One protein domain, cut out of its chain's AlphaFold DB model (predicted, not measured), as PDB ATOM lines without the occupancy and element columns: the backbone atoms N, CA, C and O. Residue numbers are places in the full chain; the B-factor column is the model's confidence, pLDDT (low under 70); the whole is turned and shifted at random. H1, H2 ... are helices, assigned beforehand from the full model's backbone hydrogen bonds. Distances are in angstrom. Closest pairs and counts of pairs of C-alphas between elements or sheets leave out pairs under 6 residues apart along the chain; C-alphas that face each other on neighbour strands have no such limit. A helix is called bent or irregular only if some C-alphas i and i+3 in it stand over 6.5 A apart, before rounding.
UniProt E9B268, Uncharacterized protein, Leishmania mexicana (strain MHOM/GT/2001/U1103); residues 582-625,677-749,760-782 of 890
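This is residues 582 to 625, 677 to 749 and 760 to 782 of the 890 residues of an uncharacterized protein of Leishmania mexicana (strain MHOM/GT/2001/U1103) (UniProt E9B268). One long helix, H1, runs along one edge of a flat body like a beam; H2 and H4 cross its second half, and H5 meets it with residues 762 to 766 and slants away. H3 lies off the beam and packs on H4, while residues 582 to 594 and 773 to 782 stick out. The printed part has 140 residues with six named helices, H1 to H6 in chain order, and no named strand: all helix. It is only just compact, close to loose, with a radius of gyration of the C-alphas of 17.3 A and spans of 61 by 38 by 19 A.

H1, residues 586 to 625, is the hub, touching three helices. H2, residues 679 to 695, touches residues 605 to 616 of H1 alone at a steep tilt of 46 degrees, opposite ways; the closest C-alphas, of Phe 612 and Met 685, are 5.8 A apart. H3, residues 708 to 720, forms a helical hairpin with H2, only just touching it with 3 pairs of C-alphas within 8 A, the closest being Pro 694 and Asp 716 at 7.7 A. H3 is apart from H1. H4, residues 729 to 737, touches H1 at 49 degrees, a steep tilt, closest at the C-alphas of Ala 613 and Val 732, 5.1 A. H3 and H4 form another helical hairpin, closest at the C-alphas of Phe 719 and Gly 731, 5.5 A. H5, residues 762 to 773, touches H1 with residues 762 to 766 alone, closest at the C-alphas of Leu 606 and Ser 762, 5.4 A. H6, residues 776 to 780, is close to H5 but not clearly touching, closest at the C-alphas of Val 771 and Leu 777, 6.5 A. Each O i to N i+4 pair is within hydrogen-bond range in H1, H3, H4, H5 and H6; in H2 11 of 13 are.

H1 is 58.7 A long from C-alpha 586 at (-43.918, 30.821, 11.467); H2 is 25.3 A, and irregular, with C-alphas 691 and 694 7.1 A apart. H3 is 18.5 A and H5 16.5 A; H6 ends at C-alpha 780 at (-31.352, 40.098, 25.082).

The farthest C-alphas, of Asp 583 and Arg 625, are 61.2 A apart. Residues 626 to 676 and 750 to 759 are not printed, with gaps of 15.2 A and 16.8 A between the C-alphas. The link from H2 to H3 is long. The mean pLDDT of the printed part is 82.3; residues 700 to 708, 741 to 749 and 779 to 782 are under 70.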
ATOM      1  N   CYS A 582     -45.949  28.484  22.826       78.31
ATOM      2  CA  CYS A 582     -45.540  27.857  21.571       78.31
ATOM      3  C   CYS A 582     -46.179  28.442  20.305       78.31
ATOM      4  O   CYS A 582     -45.808  28.034  19.203       78.31
ATOM      5  N   ASP A 583     -47.130  29.371  20.426       82.94
ATOM      6  CA  ASP A 583     -47.805  29.986  19.280       82.94
ATOM      7  C   ASP A 583     -46.894  31.069  18.656       82.94
ATOM      8  O   ASP A 583     -47.162  32.266  18.707       82.94
ATOM      9  N   LEU A 584     -45.743  30.643  18.126       87.38
ATOM     10  CA  LEU A 584     -44.768  31.507  17.467       87.38
ATOM     11  C   LEU A 584     -45.188  31.800  16.027       87.38
ATOM     12  O   LEU A 584     -45.592  30.897  15.289       87.38
ATOM     13  N   HIS A 585     -44.966  33.040  15.581       90.50
ATOM     14  CA  HIS A 585     -45.092  33.373  14.166       90.50
ATOM     15  C   HIS A 585     -44.188  32.434  13.330       90.50
ATOM     16  O   HIS A 585     -42.999  32.301  13.651       90.50
ATOM     17  N   PRO A 586     -44.677  31.813  12.236       92.94
ATOM     18  CA  PRO A 586     -43.918  30.821  11.467       92.94
ATOM     19  C   PRO A 586     -42.522  31.286  11.033       92.94
ATOM     20  O   PRO A 586     -41.568  30.517  11.115       92.94
ATOM     21  N   ARG A 587     -42.367  32.558  10.643       93.88
ATOM     22  CA  ARG A 587     -41.052  33.154  10.310       93.88
ATOM     23  C   ARG A 587     -40.074  33.191  11.485       93.88
ATOM     24  O   ARG A 587     -38.893  32.931  11.286       93.88
ATOM     25  N   LEU A 588     -40.553  33.463  12.700       92.56
ATOM     26  CA  LEU A 588     -39.711  33.457  13.895       92.56
ATOM     27  C   LEU A 588     -39.260  32.030  14.232       92.56
ATOM     28  O   LEU A 588     -38.080  31.793  14.479       92.56
ATOM     29  N   ARG A 589     -40.180  31.060  14.149       93.75
ATOM     30  CA  ARG A 589     -39.854  29.636  14.304       93.75
ATOM     31  C   ARG A 589     -38.819  29.178  13.270       93.75
ATOM     32  O   ARG A 589     -37.818  28.576  13.644       93.75
ATOM     33  N   LEU A 590     -39.016  29.516  11.994       95.62
ATOM     34  CA  LEU A 590     -38.082  29.189  10.913       95.62
ATOM     35  C   LEU A 590     -36.683  29.771  11.164       95.62
ATOM     36  O   LEU A 590     -35.698  29.046  11.037       95.62
ATOM     37  N   ARG A 591     -36.594  31.039  11.589       94.00
ATOM     38  CA  ARG A 591     -35.323  31.680  11.964       94.00
ATOM     39  C   ARG A 591     -34.604  30.894  13.061       94.00
ATOM     40  O   ARG A 591     -33.422  30.598  12.938       94.00
ATOM     41  N   GLY A 592     -35.324  30.489  14.108       93.88
ATOM     42  CA  GLY A 592     -34.765  29.641  15.162       93.88
ATOM     43  C   GLY A 592     -34.211  28.315  14.641       93.88
ATOM     44  O   GLY A 592     -33.130  27.887  15.049       93.88
ATOM     45  N   MET A 593     -34.928  27.678  13.713       96.31
ATOM     46  CA  MET A 593     -34.495  26.425  13.098       96.31
ATOM     47  C   MET A 593     -33.226  26.604  12.254       96.31
ATOM     48  O   MET A 593     -32.321  25.769  12.337       96.31
ATOM     49  N   GLN A 594     -33.144  27.688  11.480       96.25
ATOM     50  CA  GLN A 594     -31.967  28.056  10.687       96.25
ATOM     51  C   GLN A 594     -30.755  28.343  11.581       96.25
ATOM     52  O   GLN A 594     -29.672  27.815  11.326       96.25
ATOM     53  N   ASP A 595     -30.945  29.086  12.671       94.69
ATOM     54  CA  ASP A 595     -29.882  29.390  13.631       94.69
ATOM     55  C   ASP A 595     -29.351  28.119  14.305       94.69
ATOM     56  O   ASP A 595     -28.138  27.932  14.418       94.69
ATOM     57  N   PHE A 596     -30.237  27.181  14.667       95.06
ATOM     58  CA  PHE A 596     -29.826  25.863  15.154       95.06
ATOM     59  C   PHE A 596     -28.965  25.119  14.126       95.06
ATOM     60  O   PHE A 596     -27.896  24.608  14.468       95.06
ATOM     61  N   LEU A 597     -29.407  25.056  12.863       94.88
ATOM     62  CA  LEU A 597     -28.661  24.386  11.795       94.88
ATOM     63  C   LEU A 597     -27.276  25.023  11.602       94.88
ATOM     64  O   LEU A 597     -26.282  24.299  11.507       94.88
ATOM     65  N   CYS A 598     -27.209  26.355  11.601       94.62
ATOM     66  CA  CYS A 598     -25.970  27.117  11.491       94.62
ATOM     67  C   CYS A 598     -24.999  26.768  12.632       94.62
ATOM     68  O   CYS A 598     -23.864  26.346  12.390       94.62
ATOM     69  N   LEU A 599     -25.477  26.813  13.880       92.81
ATOM     70  CA  LEU A 599     -24.702  26.431  15.062       92.81
ATOM     71  C   LEU A 599     -24.182  24.987  14.982       92.81
ATOM     72  O   LEU A 599     -23.036  24.733  15.361       92.81
ATOM     73  N   MET A 600     -24.967  24.038  14.455       91.19
ATOM     74  CA  MET A 600     -24.509  22.651  14.272       91.19
ATOM     75  C   MET A 600     -23.375  22.538  13.244       91.19
ATOM     76  O   MET A 600     -22.432  21.771  13.456       91.19
ATOM     77  N   VAL A 601     -23.426  23.307  12.153       91.00
ATOM     78  CA  VAL A 601     -22.351  23.347  11.145       91.00
ATOM     79  C   VAL A 601     -21.059  23.888  11.755       91.00
ATOM     80  O   VAL A 601     -20.019  23.232  11.661       91.00
ATOM     81  N   HIS A 602     -21.121  25.034  12.435       94.19
ATOM     82  CA  HIS A 602     -19.949  25.620  13.090       94.19
ATOM     83  C   HIS A 602     -19.380  24.713  14.183       94.19
ATOM     84  O   HIS A 602     -18.162  24.564  14.296       94.19
ATOM     85  N   ARG A 603     -20.245  24.034  14.943       89.44
ATOM     86  CA  ARG A 603     -19.820  23.059  15.948       89.44
ATOM     87  C   ARG A 603     -19.038  21.899  15.337       89.44
ATOM     88  O   ARG A 603     -17.986  21.548  15.864       89.44
ATOM     89  N   GLU A 604     -19.498  21.321  14.226       87.69
ATOM     90  CA  GLU A 604     -18.760  20.251  13.539       87.69
ATOM     91  C   GLU A 604     -17.385  20.717  13.039       87.69
ATOM     92  O   GLU A 604     -16.418  19.950  13.093       87.69
ATOM     93  N   ILE A 605     -17.296  21.955  12.544       92.06
ATOM     94  CA  ILE A 605     -16.030  22.550  12.106       92.06
ATOM     95  C   ILE A 605     -15.091  22.702  13.304       92.06
ATOM     96  O   ILE A 605     -13.961  22.219  13.258       92.06
ATOM     97  N   LEU A 606     -15.563  23.306  14.396       91.38
ATOM     98  CA  LEU A 606     -14.764  23.511  15.601       91.38
ATOM     99  C   LEU A 606     -14.336  22.189  16.245       91.38
ATOM    100  O   LEU A 606     -13.167  22.041  16.585       91.38
ATOM    101  N   ASP A 607     -15.215  21.192  16.351       86.25
ATOM    102  CA  ASP A 607     -14.852  19.872  16.885       86.25
ATOM    103  C   ASP A 607     -13.718  19.225  16.061       86.25
ATOM    104  O   ASP A 607     -12.787  18.642  16.630       86.25
ATOM    105  N   LYS A 608     -13.729  19.384  14.727       85.94
ATOM    106  CA  LYS A 608     -12.625  18.947  13.853       85.94
ATOM    107  C   LYS A 608     -11.363  19.785  14.041       85.94
ATOM    108  O   LYS A 608     -10.288  19.200  14.151       85.94
ATOM    109  N   VAL A 609     -11.480  21.114  14.131       92.31
ATOM    110  CA  VAL A 609     -10.352  22.020  14.409       92.31
ATOM    111  C   VAL A 609      -9.657  21.617  15.712       92.31
ATOM    112  O   VAL A 609      -8.457  21.355  15.708       92.31
ATOM    113  N   PHE A 610     -10.399  21.449  16.808       89.88
ATOM    114  CA  PHE A 610      -9.838  21.010  18.088       89.88
ATOM    115  C   PHE A 610      -9.242  19.601  18.013       89.88
ATOM    116  O   PHE A 610      -8.182  19.355  18.591       89.88
ATOM    117  N   SER A 611      -9.883  18.666  17.305       86.62
ATOM    118  CA  SER A 611      -9.340  17.316  17.129       86.62
ATOM    119  C   SER A 611      -8.013  17.318  16.365       86.62
ATOM    120  O   SER A 611      -7.106  16.570  16.733       86.62
ATOM    121  N   PHE A 612      -7.892  18.118  15.305       90.19
ATOM    122  CA  PHE A 612      -6.677  18.204  14.492       90.19
ATOM    123  C   PHE A 612      -5.573  18.971  15.212       90.19
ATOM    124  O   PHE A 612      -4.435  18.507  15.227       90.19
ATOM    125  N   ALA A 613      -5.917  20.064  15.896       87.75
ATOM    126  CA  ALA A 613      -4.998  20.793  16.757       87.75
ATOM    127  C   ALA A 613      -4.401  19.869  17.832       87.75
ATOM    128  O   ALA A 613      -3.185  19.768  17.940       87.75
ATOM    129  N   LYS A 614      -5.214  19.085  18.557       86.62
ATOM    130  CA  LYS A 614      -4.702  18.112  19.546       86.62
ATOM    131  C   LYS A 614      -3.757  17.074  18.932       86.62
ATOM    132  O   LYS A 614      -2.724  16.762  19.520       86.62
ATOM    133  N   ALA A 615      -4.094  16.543  17.756       80.69
ATOM    134  CA  ALA A 615      -3.263  15.553  17.073       80.69
ATOM    135  C   ALA A 615      -1.902  16.132  16.645       80.69
ATOM    136  O   ALA A 615      -0.869  15.504  16.880       80.69
ATOM    137  N   LEU A 616      -1.892  17.335  16.063       85.38
ATOM    138  CA  LEU A 616      -0.661  18.034  15.686       85.38
ATOM    139  C   LEU A 616       0.151  18.466  16.911       85.38
ATOM    140  O   LEU A 616       1.370  18.343  16.891       85.38
ATOM    141  N   HIS A 617      -0.501  18.879  18.000       88.25
ATOM    142  CA  HIS A 617       0.176  19.229  19.247       88.25
ATOM    143  C   HIS A 617       1.013  18.058  19.773       88.25
ATOM    144  O   HIS A 617       2.221  18.191  19.953       88.25
ATOM    145  N   HIS A 618       0.400  16.878  19.910       82.69
ATOM    146  CA  HIS A 618       1.113  15.667  20.323       82.69
ATOM    147  C   HIS A 618       2.225  15.267  19.350       82.69
ATOM    148  O   HIS A 618       3.257  14.740  19.771       82.69
ATOM    149  N   HIS A 619       2.030  15.515  18.053       84.88
ATOM    150  CA  HIS A 619       3.059  15.273  17.053       84.88
ATOM    151  C   HIS A 619       4.289  16.162  17.260       84.88
ATOM    152  O   HIS A 619       5.408  15.650  17.292       84.88
ATOM    153  N   TYR A 620       4.088  17.470  17.440       87.38
ATOM    154  CA  TYR A 620       5.170  18.424  17.676       87.38
ATOM    155  C   TYR A 620       5.909  18.141  18.984       87.38
ATOM    156  O   TYR A 620       7.137  18.099  18.984       87.38
ATOM    157  N   GLU A 621       5.188  17.825  20.063       83.94
ATOM    158  CA  GLU A 621       5.824  17.409  21.317       83.94
ATOM    159  C   GLU A 621       6.665  16.132  21.152       83.94
ATOM    160  O   GLU A 621       7.726  15.993  21.755       83.94
ATOM    161  N   SER A 622       6.202  15.173  20.342       80.06
ATOM    162  CA  SER A 622       6.961  13.947  20.078       80.06
ATOM    163  C   SER A 622       8.252  14.220  19.308       80.06
ATOM    164  O   SER A 622       9.250  13.556  19.581       80.06
ATOM    165  N   LEU A 623       8.242  15.166  18.362       81.19
ATOM    166  CA  LEU A 623       9.440  15.572  17.624       81.19
ATOM    167  C   LEU A 623      10.437  16.303  18.527       81.19
ATOM    168  O   LEU A 623      11.632  16.026  18.461       81.19
ATOM    169  N   GLN A 624       9.951  17.176  19.412       78.81
ATOM    170  CA  GLN A 624      10.799  17.906  20.356       78.81
ATOM    171  C   GLN A 624      11.529  16.954  21.318       78.81
ATOM    172  O   GLN A 624      12.747  17.034  21.458       78.81
ATOM    173  N   ARG A 625      10.819  15.958  21.875       75.88
ATOM    174  CA  ARG A 625      11.424  14.915  22.730       75.88
ATOM    175  C   ARG A 625      12.452  14.044  21.993       75.88
ATOM    176  O   ARG A 625      13.361  13.516  22.626       75.88
ATOM    177  N   LEU A 677       2.694  10.647  12.656       72.06
ATOM    178  CA  LEU A 677       1.505  10.979  11.874       72.06
ATOM    179  C   LEU A 677       1.867  10.883  10.384       72.06
ATOM    180  O   LEU A 677       2.775  11.619   9.965       72.06
ATOM    181  N   PRO A 678       1.191  10.010   9.602       78.25
ATOM    182  CA  PRO A 678       1.458   9.863   8.175       78.25
ATOM    183  C   PRO A 678       1.395  11.215   7.468       78.25
ATOM    184  O   PRO A 678       0.536  12.038   7.794       78.25
ATOM    185  N   GLU A 679       2.300  11.443   6.518       76.56
ATOM    186  CA  GLU A 679       2.464  12.734   5.843       76.56
ATOM    187  C   GLU A 679       1.162  13.216   5.197       76.56
ATOM    188  O   GLU A 679       0.723  14.328   5.469       76.56
ATOM    189  N   GLU A 680       0.458  12.344   4.476       75.25
ATOM    190  CA  GLU A 680      -0.840  12.657   3.863       75.25
ATOM    191  C   GLU A 680      -1.877  13.145   4.887       75.25
ATOM    192  O   GLU A 680      -2.568  14.146   4.682       75.25
ATOM    193  N   ARG A 681      -1.962  12.466   6.039       77.75
ATOM    194  CA  ARG A 681      -2.898  12.821   7.113       77.75
ATOM    195  C   ARG A 681      -2.509  14.142   7.770       77.75
ATOM    196  O   ARG A 681      -3.392  14.902   8.163       77.75
ATOM    197  N   ARG A 682      -1.211  14.419   7.879       83.62
ATOM    198  CA  ARG A 682      -0.676  15.676   8.408       83.62
ATOM    199  C   ARG A 682      -0.962  16.840   7.467       83.62
ATOM    200  O   ARG A 682      -1.464  17.854   7.937       83.62
ATOM    201  N   THR A 683      -0.720  16.682   6.168       88.75
ATOM    202  CA  THR A 683      -1.027  17.696   5.149       88.75
ATOM    203  C   THR A 683      -2.513  18.034   5.156       88.75
ATOM    204  O   THR A 683      -2.867  19.204   5.241       88.75
ATOM    205  N   MET A 684      -3.382  17.019   5.204       89.88
ATOM    206  CA  MET A 684      -4.830  17.218   5.330       89.88
ATOM    207  C   MET A 684      -5.209  17.986   6.611       89.88
ATOM    208  O   MET A 684      -6.069  18.863   6.574       89.88
ATOM    209  N   MET A 685      -4.594  17.664   7.757       87.69
ATOM    210  CA  MET A 685      -4.844  18.384   9.014       87.69
ATOM    211  C   MET A 685      -4.385  19.843   8.940       87.69
ATOM    212  O   MET A 685      -5.112  20.723   9.394       87.69
ATOM    213  N   ILE A 686      -3.207  20.091   8.359       91.69
ATOM    214  CA  ILE A 686      -2.644  21.431   8.167       91.69
ATOM    215  C   ILE A 686      -3.567  22.270   7.280       91.69
ATOM    216  O   ILE A 686      -3.995  23.341   7.703       91.69
ATOM    217  N   GLU A 687      -3.933  21.755   6.104       93.31
ATOM    218  CA  GLU A 687      -4.822  22.433   5.153       93.31
ATOM    219  C   GLU A 687      -6.174  22.768   5.802       93.31
ATOM    220  O   GLU A 687      -6.678  23.887   5.682       93.31
ATOM    221  N   TYR A 688      -6.737  21.831   6.570       93.06
ATOM    222  CA  TYR A 688      -8.007  22.041   7.258       93.06
ATOM    223  C   TYR A 688      -7.923  23.142   8.323       93.06
ATOM    224  O   TYR A 688      -8.806  23.997   8.394       93.06
ATOM    225  N   LEU A 689      -6.872  23.144   9.152       94.44
ATOM    226  CA  LEU A 689      -6.689  24.173  10.179       94.44
ATOM    227  C   LEU A 689      -6.449  25.553   9.566       94.44
ATOM    228  O   LEU A 689      -7.064  26.515  10.013       94.44
ATOM    229  N   GLN A 690      -5.623  25.645   8.524       94.38
ATOM    230  CA  GLN A 690      -5.380  26.897   7.803       94.38
ATOM    231  C   GLN A 690      -6.653  27.461   7.178       94.38
ATOM    232  O   GLN A 690      -6.864  28.669   7.196       94.38
ATOM    233  N   THR A 691      -7.517  26.588   6.663       95.25
ATOM    234  CA  THR A 691      -8.768  26.999   6.020       95.25
ATOM    235  C   THR A 691      -9.813  27.459   7.035       95.25
ATOM    236  O   THR A 691     -10.532  28.421   6.787       95.25
ATOM    237  N   HIS A 692      -9.941  26.764   8.169       95.69
ATOM    238  CA  HIS A 692     -11.102  26.932   9.048       95.69
ATOM    239  C   HIS A 692     -10.821  27.649  10.367       95.69
ATOM    240  O   HIS A 692     -11.720  28.316  10.872       95.69
ATOM    241  N   ALA A 693      -9.628  27.523  10.954       95.25
ATOM    242  CA  ALA A 693      -9.333  28.147  12.244       95.25
ATOM    243  C   ALA A 693      -9.403  29.691  12.207       95.25
ATOM    244  O   ALA A 693      -9.976  30.256  13.136       95.25
ATOM    245  N   PRO A 694      -8.932  30.398  11.158       94.69
ATOM    246  CA  PRO A 694      -8.973  31.864  11.133       94.69
ATOM    247  C   PRO A 694     -10.371  32.477  11.276       94.69
ATOM    248  O   PRO A 694     -10.475  33.625  11.681       94.69
ATOM    249  N   ALA A 695     -11.442  31.728  10.995       93.81
ATOM    250  CA  ALA A 695     -12.815  32.212  11.124       93.81
ATOM    251  C   ALA A 695     -13.313  32.324  12.580       93.81
ATOM    252  O   ALA A 695     -14.375  32.897  12.813       93.81
ATOM    253  N   TYR A 696     -12.594  31.765  13.560       94.69
ATOM    254  CA  TYR A 696     -13.080  31.651  14.938       94.69
ATOM    255  C   TYR A 696     -12.197  32.400  15.944       94.69
ATOM    256  O   TYR A 696     -10.976  32.358  15.818       94.69
ATOM    257  N   PRO A 697     -12.781  33.025  16.983       91.19
ATOM    258  CA  PRO A 697     -12.034  33.774  17.990       91.19
ATOM    259  C   PRO A 697     -11.490  32.850  19.094       91.19
ATOM    260  O   PRO A 697     -12.155  32.566  20.098       91.19
ATOM    261  N   PHE A 698     -10.244  32.396  18.944       90.75
ATOM    262  CA  PHE A 698      -9.533  31.604  19.960       90.75
ATOM    263  C   PHE A 698      -8.978  32.454  21.114       90.75
ATOM    264  O   PHE A 698      -8.439  31.915  22.077       90.75
ATOM    265  N   PHE A 699      -9.166  33.769  21.076       85.19
ATOM    266  CA  PHE A 699      -8.853  34.690  22.165       85.19
ATOM    267  C   PHE A 699     -10.067  34.928  23.081       85.19
ATOM    268  O   PHE A 699     -11.222  34.719  22.694       85.19
ATOM    269  N   ALA A 700      -9.809  35.369  24.313       69.38
ATOM    270  CA  ALA A 700     -10.840  35.820  25.246       69.38
ATOM    271  C   ALA A 700     -10.999  37.345  25.169       69.38
ATOM    272  O   ALA A 700     -10.014  38.060  25.002       69.38
ATOM    273  N   ARG A 701     -12.230  37.848  25.319       63.62
ATOM    274  CA  ARG A 701     -12.515  39.289  25.362       63.62
ATOM    275  C   ARG A 701     -12.149  39.835  26.749       63.62
ATOM    276  O   ARG A 701     -12.708  39.370  27.741       63.62
ATOM    277  N   GLN A 702     -11.219  40.789  26.833       55.66
ATOM    278  CA  GLN A 702     -10.904  41.473  28.093       55.66
ATOM    279  C   GLN A 702     -12.049  42.404  28.531       55.66
ATOM    280  O   GLN A 702     -12.728  43.023  27.713       55.66
ATOM    281  N   ARG A 703     -12.303  42.471  29.845       47.19
ATOM    282  CA  ARG A 703     -13.387  43.276  30.429       47.19
ATOM    283  C   ARG A 703     -12.898  44.721  30.595       47.19
ATOM    284  O   ARG A 703     -12.016  44.958  31.409       47.19
ATOM    285  N   GLY A 704     -13.499  45.664  29.866       51.09
ATOM    286  CA  GLY A 704     -13.188  47.101  29.959       51.09
ATOM    287  C   GLY A 704     -12.334  47.670  28.820       51.09
ATOM    288  O   GLY A 704     -12.140  48.879  28.785       51.09
ATOM    289  N   GLU A 705     -11.882  46.842  27.873       48.84
ATOM    290  CA  GLU A 705     -11.257  47.293  26.623       48.84
ATOM    291  C   GLU A 705     -12.158  46.954  25.427       48.84
ATOM    292  O   GLU A 705     -12.567  45.807  25.233       48.84
ATOM    293  N   ASP A 706     -12.476  47.961  24.614       50.75
ATOM    294  CA  ASP A 706     -13.497  47.874  23.560       50.75
ATOM    295  C   ASP A 706     -13.058  47.155  22.275       50.75
ATOM    296  O   ASP A 706     -13.864  46.945  21.367       50.75
ATOM    297  N   SER A 707     -11.804  46.725  22.149       59.16
ATOM    298  CA  SER A 707     -11.291  46.318  20.842       59.16
ATOM    299  C   SER A 707     -11.328  44.799  20.624       59.16
ATOM    300  O   SER A 707     -10.327  44.104  20.784       59.16
ATOM    301  N   LEU A 708     -12.475  44.274  20.162       69.44
ATOM    302  CA  LEU A 708     -12.554  42.978  19.448       69.44
ATOM    303  C   LEU A 708     -11.455  42.867  18.374       69.44
ATOM    304  O   LEU A 708     -10.890  41.795  18.160       69.44
ATOM    305  N   GLN A 709     -11.128  44.001  17.749       77.31
ATOM    306  CA  GLN A 709     -10.080  44.143  16.750       77.31
ATOM    307  C   GLN A 709      -8.688  43.768  17.288       77.31
ATOM    308  O   GLN A 709      -7.935  43.116  16.573       77.31
ATOM    309  N   ALA A 710      -8.356  44.104  18.538       78.50
ATOM    310  CA  ALA A 710      -7.063  43.767  19.140       78.50
ATOM    311  C   ALA A 710      -6.889  42.248  19.326       78.50
ATOM    312  O   ALA A 710      -5.825  41.698  19.050       78.50
ATOM    313  N   GLY A 711      -7.956  41.548  19.721       82.12
ATOM    314  CA  GLY A 711      -7.943  40.086  19.829       82.12
ATOM    315  C   GLY A 711      -7.757  39.397  18.473       82.12
ATOM    316  O   GLY A 711      -6.957  38.467  18.356       82.12
ATOM    317  N   TRP A 712      -8.432  39.896  17.432       87.81
ATOM    318  CA  TRP A 712      -8.242  39.416  16.060       87.81
ATOM    319  C   TRP A 712      -6.829  39.687  15.541       87.81
ATOM    320  O   TRP A 712      -6.232  38.791  14.955       87.81
ATOM    321  N   GLN A 713      -6.262  40.865  15.814       87.69
ATOM    322  CA  GLN A 713      -4.877  41.199  15.463       87.69
ATOM    323  C   GLN A 713      -3.865  40.274  16.147       87.69
ATOM    324  O   GLN A 713      -2.913  39.831  15.510       87.69
ATOM    325  N   LEU A 714      -4.080  39.937  17.423       85.56
ATOM    326  CA  LEU A 714      -3.238  38.977  18.137       85.56
ATOM    327  C   LEU A 714      -3.315  37.583  17.503       85.56
ATOM    328  O   LEU A 714      -2.287  36.943  17.293       85.56
ATOM    329  N   GLN A 715      -4.524  37.107  17.204       91.44
ATOM    330  CA  GLN A 715      -4.711  35.810  16.558       91.44
ATOM    331  C   GLN A 715      -4.060  35.771  15.173       91.44
ATOM    332  O   GLN A 715      -3.393  34.791  14.852       91.44
ATOM    333  N   ASP A 716      -4.223  36.833  14.387       90.25
ATOM    334  CA  ASP A 716      -3.614  36.980  13.068       90.25
ATOM    335  C   ASP A 716      -2.082  36.950  13.162       90.25
ATOM    336  O   ASP A 716      -1.431  36.138  12.505       90.25
ATOM    337  N   ALA A 717      -1.505  37.717  14.093       89.06
ATOM    338  CA  ALA A 717      -0.070  37.708  14.358       89.06
ATOM    339  C   ALA A 717       0.445  36.304  14.720       89.06
ATOM    340  O   ALA A 717       1.467  35.869  14.194       89.06
ATOM    341  N   VAL A 718      -0.276  35.558  15.566       88.81
ATOM    342  CA  VAL A 718       0.088  34.176  15.923       88.81
ATOM    343  C   VAL A 718      -0.055  33.225  14.730       88.81
ATOM    344  O   VAL A 718       0.817  32.388  14.503       88.81
ATOM    345  N   PHE A 719      -1.128  33.345  13.948       93.38
ATOM    346  CA  PHE A 719      -1.379  32.497  12.779       93.38
ATOM    347  C   PHE A 719      -0.492  32.840  11.578       93.38
ATOM    348  O   PHE A 719      -0.453  32.053  10.636       93.38
ATOM    349  N   HIS A 720       0.251  33.946  11.612       89.88
ATOM    350  CA  HIS A 720       1.220  34.326  10.581       89.88
ATOM    351  C   HIS A 720       2.686  34.292  11.045       89.88
ATOM    352  O   HIS A 720       3.580  34.462  10.216       89.88
ATOM    353  N   ALA A 721       2.959  34.018  12.326       84.81
ATOM    354  CA  ALA A 721       4.315  34.007  12.883       84.81
ATOM    355  C   ALA A 721       5.207  32.872  12.347       84.81
ATOM    356  O   ALA A 721       6.416  33.044  12.194       84.81
ATOM    357  N   GLU A 722       4.630  31.705  12.051       85.75
ATOM    358  CA  GLU A 722       5.373  30.499  11.676       85.75
ATOM    359  C   GLU A 722       4.905  29.917  10.333       85.75
ATOM    360  O   GLU A 722       3.759  30.084   9.900       85.75
ATOM    361  N   ARG A 723       5.785  29.141   9.679       74.88
ATOM    362  CA  ARG A 723       5.378  28.313   8.532       74.88
ATOM    363  C   ARG A 723       4.259  27.361   8.970       74.88
ATOM    364  O   ARG A 723       4.304  26.795  10.057       74.88
ATOM    365  N   ASN A 724       3.282  27.156   8.092       83.38
ATOM    366  CA  ASN A 724       2.025  26.434   8.336       83.38
ATOM    367  C   ASN A 724       0.951  27.190   9.145       83.38
ATOM    368  O   ASN A 724      -0.153  26.665   9.299       83.38
ATOM    369  N   GLY A 725       1.218  28.424   9.574       89.69
ATOM    370  CA  GLY A 725       0.237  29.345  10.140       89.69
ATOM    371  C   GLY A 725      -0.556  28.799  11.330       89.69
ATOM    372  O   GLY A 725       0.037  28.322  12.289       89.69
ATOM    373  N   ALA A 726      -1.893  28.788  11.272       90.25
ATOM    374  CA  ALA A 726      -2.740  28.230  12.341       90.25
ATOM    375  C   ALA A 726      -2.423  26.762  12.710       90.25
ATOM    376  O   ALA A 726      -2.728  26.316  13.816       90.25
ATOM    377  N   ALA A 727      -1.808  26.004  11.797       92.75
ATOM    378  CA  ALA A 727      -1.390  24.627  12.034       92.75
ATOM    379  C   ALA A 727       0.028  24.501  12.618       92.75
ATOM    380  O   ALA A 727       0.478  23.381  12.839       92.75
ATOM    381  N   SER A 728       0.742  25.607  12.841       92.81
ATOM    382  CA  SER A 728       2.079  25.602  13.431       92.81
ATOM    383  C   SER A 728       2.057  25.171  14.905       92.81
ATOM    384  O   SER A 728       0.991  25.063  15.520       92.81
ATOM    385  N   ALA A 729       3.225  24.925  15.506       89.44
ATOM    386  CA  ALA A 729       3.300  24.549  16.919       89.44
ATOM    387  C   ALA A 729       2.704  25.647  17.817       89.44
ATOM    388  O   ALA A 729       1.939  25.352  18.744       89.44
ATOM    389  N   GLN A 730       2.990  26.912  17.491       89.12
ATOM    390  CA  GLN A 730       2.430  28.066  18.181       89.12
ATOM    391  C   GLN A 730       0.934  28.261  17.887       89.12
ATOM    392  O   GLN A 730       0.156  28.445  18.825       89.12
ATOM    393  N   GLY A 731       0.506  28.151  16.623       91.31
ATOM    394  CA  GLY A 731      -0.901  28.282  16.227       91.31
ATOM    395  C   GLY A 731      -1.800  27.234  16.887       91.31
ATOM    396  O   GLY A 731      -2.835  27.564  17.467       91.31
ATOM    397  N   VAL A 732      -1.357  25.978  16.916       91.25
ATOM    398  CA  VAL A 732      -2.060  24.880  17.591       91.25
ATOM    399  C   VAL A 732      -2.134  25.104  19.103       91.25
ATOM    400  O   VAL A 732      -3.190  24.890  19.703       91.25
ATOM    401  N   ARG A 733      -1.049  25.567  19.738       89.69
ATOM    402  CA  ARG A 733      -1.064  25.921  21.166       89.69
ATOM    403  C   ARG A 733      -2.068  27.039  21.441       89.69
ATOM    404  O   ARG A 733      -2.833  26.931  22.402       89.69
ATOM    405  N   PHE A 734      -2.115  28.062  20.594       91.12
ATOM    406  CA  PHE A 734      -3.064  29.167  20.711       91.12
ATOM    407  C   PHE A 734      -4.515  28.703  20.543       91.12
ATOM    408  O   PHE A 734      -5.359  29.035  21.369       91.12
ATOM    409  N   ILE A 735      -4.805  27.837  19.567       91.12
ATOM    410  CA  ILE A 735      -6.134  27.223  19.399       91.12
ATOM    411  C   ILE A 735      -6.578  26.512  20.686       91.12
ATOM    412  O   ILE A 735      -7.707  26.699  21.136       91.12
ATOM    413  N   LEU A 736      -5.691  25.725  21.304       86.44
ATOM    414  CA  LEU A 736      -6.016  24.909  22.478       86.44
ATOM    415  C   LEU A 736      -6.084  25.701  23.788       86.44
ATOM    416  O   LEU A 736      -6.818  25.315  24.695       86.44
ATOM    417  N   THR A 737      -5.331  26.792  23.912       84.44
ATOM    418  CA  THR A 737      -5.134  27.474  25.204       84.44
ATOM    419  C   THR A 737      -5.585  28.930  25.216       84.44
ATOM    420  O   THR A 737      -5.846  29.465  26.288       84.44
ATOM    421  N   GLY A 738      -5.683  29.570  24.051       81.94
ATOM    422  CA  GLY A 738      -5.863  31.016  23.913       81.94
ATOM    423  C   GLY A 738      -4.634  31.827  24.328       81.94
ATOM    424  O   GLY A 738      -4.725  33.049  24.427       81.94
ATOM    425  N   VAL A 739      -3.498  31.166  24.599       79.75
ATOM    426  CA  VAL A 739      -2.274  31.803  25.094       79.75
ATOM    427  C   VAL A 739      -1.277  32.011  23.960       79.75
ATOM    428  O   VAL A 739      -0.880  31.051  23.294       79.75
ATOM    429  N   SER A 740      -0.856  33.261  23.758       72.75
ATOM    430  CA  SER A 740       0.225  33.619  22.835       72.75
ATOM    431  C   SER A 740       1.581  33.527  23.535       72.75
ATOM    432  O   SER A 740       1.706  33.894  24.699       72.75
ATOM    433  N   ALA A 741       2.594  33.044  22.815       63.84
ATOM    434  CA  ALA A 741       3.993  33.072  23.254       63.84
ATOM    435  C   ALA A 741       4.785  34.247  22.643       63.84
ATOM    436  O   ALA A 741       5.987  34.345  22.871       63.84
ATOM    437  N   LEU A 742       4.137  35.110  21.845       63.88
ATOM    438  CA  LEU A 742       4.761  36.312  21.282       63.88
ATOM    439  C   LEU A 742       4.834  37.411  22.358       63.88
ATOM    440  O   LEU A 742       3.781  37.784  22.884       63.88
ATOM    441  N   PRO A 743       6.026  37.944  22.680       51.88
ATOM    442  CA  PRO A 743       6.156  39.116  23.541       51.88
ATOM    443  C   PRO A 743       5.587  40.365  22.846       51.88
ATOM    444  O   PRO A 743       5.906  40.616  21.687       51.88
ATOM    445  N   ASP A 744       4.771  41.148  23.557       54.12
ATOM    446  CA  ASP A 744       4.393  42.535  23.223       54.12
ATOM    447  C   ASP A 744       3.815  42.822  21.822       54.12
ATOM    448  O   ASP A 744       4.135  43.822  21.177       54.12
ATOM    449  N   ALA A 745       2.836  42.031  21.373       46.47
ATOM    450  CA  ALA A 745       1.900  42.525  20.361       46.47
ATOM    451  C   ALA A 745       0.813  43.393  21.037       46.47
ATOM    452  O   ALA A 745      -0.206  42.890  21.502       46.47
ATOM    453  N   ALA A 746       1.049  44.708  21.094       45.41
ATOM    454  CA  ALA A 746       0.042  45.752  21.340       45.41
ATOM    455  C   ALA A 746      -0.679  45.768  22.712       45.41
ATOM    456  O   ALA A 746      -1.879  46.025  22.773       45.41
ATOM    457  N   GLY A 747       0.031  45.549  23.826       47.75
ATOM    458  CA  GLY A 747      -0.515  45.809  25.173       47.75
ATOM    459  C   GLY A 747      -1.583  44.820  25.664       47.75
ATOM    460  O   GLY A 747      -2.119  44.995  26.755       47.75
ATOM    461  N   TYR A 748      -1.862  43.751  24.912       42.41
ATOM    462  CA  TYR A 748      -2.812  42.718  25.314       42.41
ATOM    463  C   TYR A 748      -2.138  41.714  26.260       42.41
ATOM    464  O   TYR A 748      -1.416  40.811  25.833       42.41
ATOM    465  N   VAL A 749      -2.356  41.869  27.569       44.59
ATOM    466  CA  VAL A 749      -1.803  40.944  28.570       44.59
ATOM    467  C   VAL A 749      -2.474  39.578  28.432       44.59
ATOM    468  O   VAL A 749      -3.679  39.413  28.648       44.59
ATOM    469  N   ASN A 760      -9.060  26.731  25.871       83.94
ATOM    470  CA  ASN A 760     -10.191  26.878  24.962       83.94
ATOM    471  C   ASN A 760     -10.929  25.542  24.774       83.94
ATOM    472  O   ASN A 760     -10.328  24.468  24.704       83.94
ATOM    473  N   SER A 761     -12.248  25.623  24.604       84.75
ATOM    474  CA  SER A 761     -13.091  24.497  24.202       84.75
ATOM    475  C   SER A 761     -13.842  24.840  22.917       84.75
ATOM    476  O   SER A 761     -14.081  26.017  22.641       84.75
ATOM    477  N   SER A 762     -14.268  23.829  22.149       85.19
ATOM    478  CA  SER A 762     -15.095  24.062  20.952       85.19
ATOM    479  C   SER A 762     -16.352  24.859  21.292       85.19
ATOM    480  O   SER A 762     -16.721  25.777  20.568       85.19
ATOM    481  N   ARG A 763     -16.948  24.583  22.453       81.44
ATOM    482  CA  ARG A 763     -18.167  25.237  22.922       81.44
ATOM    483  C   ARG A 763     -17.964  26.693  23.348       81.44
ATOM    484  O   ARG A 763     -18.800  27.537  23.024       81.44
ATOM    485  N   SER A 764     -16.871  27.002  24.048       82.88
ATOM    486  CA  SER A 764     -16.574  28.382  24.463       82.88
ATOM    487  C   SER A 764     -16.174  29.255  23.272       82.88
ATOM    488  O   SER A 764     -16.639  30.387  23.169       82.88
ATOM    489  N   VAL A 765     -15.415  28.717  22.310       88.00
ATOM    490  CA  VAL A 765     -15.076  29.423  21.061       88.00
ATOM    491  C   VAL A 765     -16.313  29.641  20.182       88.00
ATOM    492  O   VAL A 765     -16.517  30.751  19.695       88.00
ATOM    493  N   LEU A 766     -17.178  28.628  20.030       89.00
ATOM    494  CA  LEU A 766     -18.441  28.760  19.290       89.00
ATOM    495  C   LEU A 766     -19.330  29.855  19.884       89.00
ATOM    496  O   LEU A 766     -19.925  30.643  19.158       89.00
ATOM    497  N   THR A 767     -19.389  29.916  21.212       85.19
ATOM    498  CA  THR A 767     -20.161  30.929  21.929       85.19
ATOM    499  C   THR A 767     -19.632  32.337  21.657       85.19
ATOM    500  O   THR A 767     -20.416  33.230  21.345       85.19
ATOM    501  N   ARG A 768     -18.308  32.536  21.710       85.19
ATOM    502  CA  ARG A 768     -17.684  33.827  21.370       85.19
ATOM    503  C   ARG A 768     -17.942  34.224  19.919       85.19
ATOM    504  O   ARG A 768     -18.259  35.380  19.672       85.19
ATOM    505  N   TYR A 769     -17.819  33.273  18.991       89.56
ATOM    506  CA  TYR A 769     -18.107  33.484  17.573       89.56
ATOM    507  C   TYR A 769     -19.550  33.954  17.370       89.56
ATOM    508  O   TYR A 769     -19.781  35.035  16.842       89.56
ATOM    509  N   TRP A 770     -20.513  33.191  17.888       89.62
ATOM    510  CA  TRP A 770     -21.933  33.472  17.694       89.62
ATOM    511  C   TRP A 770     -22.366  34.810  18.296       89.62
ATOM    512  O   TRP A 770     -23.120  35.549  17.681       89.62
ATOM    513  N   VAL A 771     -21.872  35.151  19.488       83.69
ATOM    514  CA  VAL A 771     -22.161  36.451  20.115       83.69
ATOM    515  C   VAL A 771     -21.483  37.613  19.385       83.69
ATOM    516  O   VAL A 771     -21.997  38.728  19.419       83.69
ATOM    517  N   GLY A 772     -20.347  37.370  18.727       82.19
ATOM    518  CA  GLY A 772     -19.717  38.345  17.836       82.19
ATOM    519  C   GLY A 772     -20.585  38.655  16.615       82.19
ATOM    520  O   GLY A 772     -20.815  39.824  16.326       82.19
ATOM    521  N   GLU A 773     -21.109  37.616  15.961       85.50
ATOM    522  CA  GLU A 773     -21.990  37.747  14.788       85.50
ATOM    523  C   GLU A 773     -23.377  38.308  15.145       85.50
ATOM    524  O   GLU A 773     -23.991  39.014  14.351       85.50
ATOM    525  N   HIS A 774     -23.853  38.029  16.360       84.00
ATOM    526  CA  HIS A 774     -25.175  38.416  16.848       84.00
ATOM    527  C   HIS A 774     -25.073  39.287  18.101       84.00
ATOM    528  O   HIS A 774     -25.470  38.895  19.204       84.00
ATOM    529  N   SER A 775     -24.509  40.486  17.940       78.69
ATOM    530  CA  SER A 775     -24.298  41.427  19.048       78.69
ATOM    531  C   SER A 775     -25.591  41.821  19.778       78.69
ATOM    532  O   SER A 775     -25.555  42.108  20.975       78.69
ATOM    533  N   GLU A 776     -26.748  41.747  19.111       79.19
ATOM    534  CA  GLU A 776     -28.075  41.949  19.697       79.19
ATOM    535  C   GLU A 776     -28.397  40.944  20.815       79.19
ATOM    536  O   GLU A 776     -29.149  41.261  21.739       79.19
ATOM    537  N   LEU A 777     -27.779  39.757  20.802       75.88
ATOM    538  CA  LEU A 777     -27.924  38.778  21.880       75.88
ATOM    539  C   LEU A 777     -27.368  39.312  23.196       75.88
ATOM    540  O   LEU A 777     -27.891  38.967  24.250       75.88
ATOM    541  N   LEU A 778     -26.348  40.176  23.159       71.38
ATOM    542  CA  LEU A 778     -25.834  40.801  24.375       71.38
ATOM    543  C   LEU A 778     -26.889  41.674  25.043       71.38
ATOM    544  O   LEU A 778     -26.870  41.728  26.265       71.38
ATOM    545  N   ALA A 779     -27.794  42.285  24.261       69.25
ATOM    546  CA  ALA A 779     -28.924  43.080  24.739       69.25
ATOM    547  C   ALA A 779     -30.073  42.208  25.284       69.25
ATOM    548  O   ALA A 779     -30.694  42.537  26.293       69.25
ATOM    549  N   LEU A 780     -30.323  41.056  24.653       66.06
ATOM    550  CA  LEU A 780     -31.352  40.098  25.082       66.06
ATOM    551  C   LEU A 780     -30.941  39.287  26.326       66.06
ATOM    552  O   LEU A 780     -31.791  38.892  27.117       66.06
ATOM    553  N   LEU A 781     -29.640  39.058  26.531       58.00
ATOM    554  CA  LEU A 781     -29.079  38.237  27.614       58.00
ATOM    555  C   LEU A 781     -28.655  39.060  28.844       58.00
ATOM    556  O   LEU A 781     -27.750  38.652  29.569       58.00
ATOM    557  N   HIS A 782     -29.269  40.225  29.088       54.47
ATOM    558  CA  HIS A 782     -28.764  41.251  30.019       54.47
ATOM    559  C   HIS A 782     -28.501  40.811  31.472       54.47
ATOM    560  O   HIS A 782     -27.820  41.548  32.192       54.47
TER     561      HIS A 782